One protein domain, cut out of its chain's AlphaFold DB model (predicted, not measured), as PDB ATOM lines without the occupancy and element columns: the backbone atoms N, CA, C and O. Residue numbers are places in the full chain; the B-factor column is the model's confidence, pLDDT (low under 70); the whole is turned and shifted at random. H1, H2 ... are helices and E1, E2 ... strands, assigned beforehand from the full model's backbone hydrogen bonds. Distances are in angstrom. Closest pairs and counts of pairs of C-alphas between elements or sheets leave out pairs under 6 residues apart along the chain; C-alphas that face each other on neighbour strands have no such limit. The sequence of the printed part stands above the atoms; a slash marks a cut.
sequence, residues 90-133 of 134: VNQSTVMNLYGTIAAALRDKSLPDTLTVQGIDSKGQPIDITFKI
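Overview. This is residues 90 to 133 of the 134 residues of the protein "HTH cro/C1-type domain-containing protein" of Magnetococcus massalia (strain MO-1) (UniProt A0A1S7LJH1). A two-stranded hairpin, E1 and E2, has one helix, H1, running alongside the free edge of E1, with E2 at the other edge, and the three parts make one flat slab. H1 runs back against the direction of E1 and meets it with residues 93 to 102, while residues 104 to 109, of which 104 to 107 belong to H1, stick out free. The 44 printed residues hold one named helix and two named strands in the order H1, E1, E2; the sheet E1 - E2 is antiparallel and the class is mixed, helices and strands. The whole is loose, with a radius of gyration of the C-alphas of 11.8 A and spans of 38 by 19 by 9 A.

Along the chain. Find C-alpha 114 at (-0.341, 29.185, -30.150); from there E1, residues 114 to 120, runs 19.1 A. E2, residues 126 to 132, runs 19.7 A to C-alpha 132 at (-2.389, 25.625, -28.393). Look back to C-alpha 92 at (10.669, 31.770, -13.102) for H1, residues 92 to 107, which is 22.9 A long.

Arrangement. Start at the hairpin: E1 and E2 are antiparallel neighbours, their directions at 153 degrees. N 117 and O 129, 2.9 A apart, and N 129 and O 117, 2.8 A apart, are within hydrogen-bond range. Between H1 and E1 there are 4 pairs of C-alphas within 8 A, the closest being those of Thr 94 and Gln 118, 6.6 A apart. H1 and E2 are apart. In H1 every O i to N i+4 pair is within hydrogen-bond range.

Size, cuts and confidence. The farthest C-alphas, those of Asp 108 and Lys 123, are 37.9 A apart. The printed part has no cut; the link from H1 to E1 is short and that from E1 to E2 is tight. In this model the mean pLDDT of the printed part is 74.8, and residues 102, 104 to 106, 109, 111 and 122 are under 70.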
ATOM      1  N   VAL A  90      10.414  24.608 -16.221       73.00
ATOM      2  CA  VAL A  90      10.366  26.004 -16.681       73.00
ATOM      3  C   VAL A  90      10.913  26.917 -15.586       73.00
ATOM      4  O   VAL A  90      10.610  26.736 -14.408       73.00
ATOM      5  N   ASN A  91      11.748  27.889 -15.957       75.38
ATOM      6  CA  ASN A  91      12.315  28.848 -15.006       75.38
ATOM      7  C   ASN A  91      11.303  29.967 -14.659       75.38
ATOM      8  O   ASN A  91      10.303  30.174 -15.353       75.38
ATOM      9  N   GLN A  92      11.567  30.711 -13.579       71.00
ATOM     10  CA  GLN A  92      10.669  31.770 -13.102       71.00
ATOM     11  C   GLN A  92      10.498  32.914 -14.120       71.00
ATOM     12  O   GLN A  92       9.407  33.468 -14.228       71.00
ATOM     13  N   SER A  93      11.528  33.257 -14.901       73.19
ATOM     14  CA  SER A  93      11.436  34.315 -15.918       73.19
ATOM     15  C   SER A  93      10.542  33.921 -17.098       73.19
ATOM     16  O   SER A  93       9.757  34.747 -17.560       73.19
ATOM     17  N   THR A  94      10.567  32.658 -17.532       77.69
ATOM     18  CA  THR A  94       9.652  32.100 -18.540       77.69
ATOM     19  C   THR A  94       8.205  32.204 -18.068       77.69
ATOM     20  O   THR A  94       7.335  32.629 -18.830       77.69
ATOM     21  N   VAL A  95       7.944  31.866 -16.801       77.50
ATOM     22  CA  VAL A  95       6.607  31.989 -16.204       77.50
ATOM     23  C   VAL A  95       6.146  33.453 -16.198       77.50
ATOM     24  O   VAL A  95       5.022  33.740 -16.599       77.50
ATOM     25  N   MET A  96       7.010  34.398 -15.821       76.12
ATOM     26  CA  MET A  96       6.660  35.826 -15.809       76.12
ATOM     27  C   MET A  96       6.421  36.399 -17.217       76.12
ATOM     28  O   MET A  96       5.485  37.178 -17.404       76.12
ATOM     29  N   ASN A  97       7.197  35.976 -18.219       76.00
ATOM     30  CA  ASN A  97       6.983  36.369 -19.617       76.00
ATOM     31  C   ASN A  97       5.626  35.878 -20.138       76.00
ATOM     32  O   ASN A  97       4.887  36.640 -20.759       76.00
ATOM     33  N   LEU A  98       5.276  34.631 -19.818       72.50
ATOM     34  CA  LEU A  98       3.990  34.030 -20.155       72.50
ATOM     35  C   LEU A  98       2.815  34.850 -19.592       72.50
ATOM     36  O   LEU A  98       1.880  35.177 -20.327       72.50
ATOM     37  N   TYR A  99       2.893  35.252 -18.320       77.31
ATOM     38  CA  TYR A  99       1.893  36.135 -17.715       77.31
ATOM     39  C   TYR A  99       1.791  37.485 -18.431       77.31
ATOM     40  O   TYR A  99       0.680  37.961 -18.658       77.31
ATOM     41  N   GLY A 100       2.916  38.086 -18.827       74.19
ATOM     42  CA  GLY A 100       2.936  39.343 -19.577       74.19
ATOM     43  C   GLY A 100       2.243  39.237 -20.937       74.19
ATOM     44  O   GLY A 100       1.381  40.058 -21.256       74.19
ATOM     45  N   THR A 101       2.559  38.199 -21.717       70.88
ATOM     46  CA  THR A 101       1.939  37.956 -23.030       70.88
ATOM     47  C   THR A 101       0.438  37.717 -22.906       70.88
ATOM     48  O   THR A 101      -0.340  38.303 -23.656       70.88
ATOM     49  N   ILE A 102       0.011  36.909 -21.931       69.81
ATOM     50  CA  ILE A 102      -1.413  36.648 -21.690       69.81
ATOM     51  C   ILE A 102      -2.124  37.923 -21.220       69.81
ATOM     52  O   ILE A 102      -3.202  38.233 -21.722       69.81
ATOM     53  N   ALA A 103      -1.536  38.700 -20.308       75.62
ATOM     54  CA  ALA A 103      -2.123  39.952 -19.832       75.62
ATOM     55  C   ALA A 103      -2.269  40.999 -20.952       75.62
ATOM     56  O   ALA A 103      -3.276  41.708 -21.003       75.62
ATOM     57  N   ALA A 104      -1.296  41.081 -21.867       69.69
ATOM     58  CA  ALA A 104      -1.379  41.927 -23.056       69.69
ATOM     59  C   ALA A 104      -2.475  41.440 -24.021       69.69
ATOM     60  O   ALA A 104      -3.315  42.229 -24.450       69.69
ATOM     61  N   ALA A 105      -2.528  40.135 -24.284       66.00
ATOM     62  CA  ALA A 105      -3.513  39.533 -25.177       66.00
ATOM     63  C   ALA A 105      -4.958  39.618 -24.647       66.00
ATOM     64  O   ALA A 105      -5.890  39.841 -25.417       66.00
ATOM     65  N   LEU A 106      -5.160  39.496 -23.328       67.50
ATOM     66  CA  LEU A 106      -6.465  39.686 -22.680       67.50
ATOM     67  C   LEU A 106      -6.942  41.142 -22.760       67.50
ATOM     68  O   LEU A 106      -8.140  41.384 -22.906       67.50
ATOM     69  N   ARG A 107      -6.020  42.111 -22.695       70.56
ATOM     70  CA  ARG A 107      -6.331  43.539 -22.859       70.56
ATOM     71  C   ARG A 107      -6.786  43.859 -24.284       70.56
ATOM     72  O   ARG A 107      -7.741  44.610 -24.449       70.56
ATOM     73  N   ASP A 108      -6.136  43.262 -25.279       72.25
ATOM     74  CA  ASP A 108      -6.430  43.459 -26.706       72.25
ATOM     75  C   ASP A 108      -7.533  42.514 -27.238       72.25
ATOM     76  O   ASP A 108      -7.859  42.506 -28.422       72.25
ATOM     77  N   LYS A 109      -8.117  41.672 -26.365       69.12
ATOM     78  CA  LYS A 109      -9.083  40.601 -26.706       69.12
ATOM     79  C   LYS A 109      -8.630  39.695 -27.862       69.12
ATOM     80  O   LYS A 109      -9.454  39.058 -28.516       69.12
ATOM     81  N   SER A 110      -7.326  39.612 -28.096       70.75
ATOM     82  CA  SER A 110      -6.734  38.884 -29.210       70.75
ATOM     83  C   SER A 110      -5.658  37.960 -28.665       70.75
ATOM     84  O   SER A 110      -4.503  38.338 -28.484       70.75
ATOM     85  N   LEU A 111      -6.068  36.730 -28.346       68.94
ATOM     86  CA  LEU A 111      -5.140  35.660 -27.996       68.94
ATOM     87  C   LEU A 111      -4.579  35.028 -29.276       68.94
ATOM     88  O   LEU A 111      -5.368  34.741 -30.188       68.94
ATOM     89  N   PRO A 112      -3.258  34.787 -29.344       71.44
ATOM     90  CA  PRO A 112      -2.658  34.045 -30.444       71.44
ATOM     91  C   PRO A 112      -3.142  32.587 -30.433       71.44
ATOM     92  O   PRO A 112      -3.486  32.049 -29.381       71.44
ATOM     93  N   ASP A 113      -3.145  31.929 -31.594       76.81
ATOM     94  CA  ASP A 113      -3.577  30.524 -31.713       76.81
ATOM     95  C   ASP A 113      -2.642  29.562 -30.964       76.81
ATOM     96  O   ASP A 113      -3.054  28.501 -30.485       76.81
ATOM     97  N   THR A 114      -1.369  29.943 -30.855       75.75
ATOM     98  CA  THR A 114      -0.341  29.185 -30.150       75.75
ATOM     99  C   THR A 114       0.560  30.099 -29.341       75.75
ATOM    100  O   THR A 114       0.716  31.280 -29.652       75.75
ATOM    101  N   LEU A 115       1.165  29.536 -28.305       77.44
ATOM    102  CA  LEU A 115       2.093  30.223 -27.432       77.44
ATOM    103  C   LEU A 115       3.289  29.334 -27.159       77.44
ATOM    104  O   LEU A 115       3.143  28.247 -26.609       77.44
ATOM    105  N   THR A 116       4.464  29.809 -27.546       78.12
ATOM    106  CA  THR A 116       5.715  29.086 -27.343       78.12
ATOM    107  C   THR A 116       6.452  29.662 -26.145       78.12
ATOM    108  O   THR A 116       6.604  30.878 -26.034       78.12
ATOM    109  N   VAL A 117       6.916  28.792 -25.252       80.62
ATOM    110  CA  VAL A 117       7.769  29.154 -24.118       80.62
ATOM    111  C   VAL A 117       9.020  28.280 -24.099       80.62
ATOM    112  O   VAL A 117       8.981  27.138 -24.547       80.62
ATOM    113  N   GLN A 118      10.116  28.787 -23.540       79.38
ATOM    114  CA  GLN A 118      11.346  28.011 -23.379       79.38
ATOM    115  C   GLN A 118      11.316  27.181 -22.091       79.38
ATOM    116  O   GLN A 118      11.137  27.720 -20.995       79.38
ATOM    117  N   GLY A 119      11.529  25.877 -22.225       78.50
ATOM    118  CA  GLY A 119      11.742  24.930 -21.136       78.50
ATOM    119  C   GLY A 119      13.115  24.273 -21.201       78.50
ATOM    120  O   GLY A 119      13.905  24.516 -22.112       78.50
ATOM    121  N   ILE A 120      13.390  23.423 -20.218       75.25
ATOM    122  CA  ILE A 120      14.575  22.570 -20.175       75.25
ATOM    123  C   ILE A 120      14.106  21.118 -20.055       75.25
ATOM    124  O   ILE A 120      13.241  20.809 -19.228       75.25
ATOM    125  N   ASP A 121      14.649  20.237 -20.895       76.44
ATOM    126  CA  ASP A 121      14.340  18.809 -20.861       76.44
ATOM    127  C   ASP A 121      15.018  18.088 -19.679       76.44
ATOM    128  O   ASP A 121      15.835  18.641 -18.940       76.44
ATOM    129  N   SER A 122      14.707  16.801 -19.510       66.62
ATOM    130  CA  SER A 122      15.289  15.966 -18.446       66.62
ATOM    131  C   SER A 122      16.818  15.797 -18.519       66.62
ATOM    132  O   SER A 122      17.423  15.304 -17.568       66.62
ATOM    133  N   LYS A 123      17.452  16.198 -19.626       74.38
ATOM    134  CA  LYS A 123      18.899  16.147 -19.860       74.38
ATOM    135  C   LYS A 123      19.562  17.522 -19.735       74.38
ATOM    136  O   LYS A 123      20.767  17.625 -19.960       74.38
ATOM    137  N   GLY A 124      18.810  18.563 -19.377       73.62
ATOM    138  CA  GLY A 124      19.331  19.921 -19.253       73.62
ATOM    139  C   GLY A 124      19.405  20.692 -20.576       73.62
ATOM    140  O   GLY A 124      20.021  21.754 -20.612       73.62
ATOM    141  N   GLN A 125      18.812  20.187 -21.661       77.12
ATOM    142  CA  GLN A 125      18.822  20.857 -22.962       77.12
ATOM    143  C   GLN A 125      17.647  21.841 -23.083       77.12
ATOM    144  O   GLN A 125      16.526  21.490 -22.706       77.12
ATOM    145  N   PRO A 126      17.864  23.058 -23.622       79.75
ATOM    146  CA  PRO A 126      16.775  23.980 -23.924       79.75
ATOM    147  C   PRO A 126      15.815  23.379 -24.954       79.75
ATOM    148  O   PRO A 126      16.251  22.854 -25.979       79.75
ATOM    149  N   ILE A 127      14.517  23.491 -24.694       82.56
ATOM    150  CA  ILE A 127      13.446  23.042 -25.585       82.56
ATOM    151  C   ILE A 127      12.370  24.117 -25.708       82.56
ATOM    152  O   ILE A 127      12.048  24.799 -24.738       82.56
ATOM    153  N   ASP A 128      11.772  24.235 -26.888       83.44
ATOM    154  CA  ASP A 128      10.600  25.081 -27.095       83.44
ATOM    155  C   ASP A 128       9.321  24.275 -26.836       83.44
ATOM    156  O   ASP A 128       9.102  23.208 -27.412       83.44
ATOM    157  N   ILE A 129       8.463  24.793 -25.961       80.06
ATOM    158  CA  ILE A 129       7.171  24.206 -25.607       80.06
ATOM    159  C   ILE A 129       6.074  25.061 -26.231       80.06
ATOM    160  O   ILE A 129       5.861  26.198 -25.814       80.06
ATOM    161  N   THR A 130       5.346  24.517 -27.204       80.81
ATOM    162  CA  THR A 130       4.210  25.204 -27.832       80.81
ATOM    163  C   THR A 130       2.886  24.739 -27.230       80.81
ATOM    164  O   THR A 130       2.515  23.571 -27.337       80.81
ATOM    165  N   PHE A 131       2.131  25.670 -26.656       76.88
ATOM    166  CA  PHE A 131       0.758  25.478 -26.203       76.88
ATOM    167  C   PHE A 131      -0.217  25.957 -27.278       76.88
ATOM    168  O   PHE A 131      -0.065  27.056 -27.803       76.88
ATOM    169  N   LYS A 132      -1.239  25.159 -27.601       77.69
ATOM    170  CA  LYS A 132      -2.389  25.625 -28.393       77.69
ATOM    171  C   LYS A 132      -3.396  26.299 -27.466       77.69
ATOM    172  O   LYS A 132      -3.716  25.732 -26.425       77.69
ATOM    173  N   ILE A 133      -3.868  27.488 -27.838       72.69
ATOM    174  CA  ILE A 133      -4.817  28.275 -27.032       72.69
ATOM    175  C   ILE A 133      -6.239  28.228 -27.620       72.69
ATOM    176  O   ILE A 133      -7.201  28.392 -26.870       72.69
TER     177      ILE A 133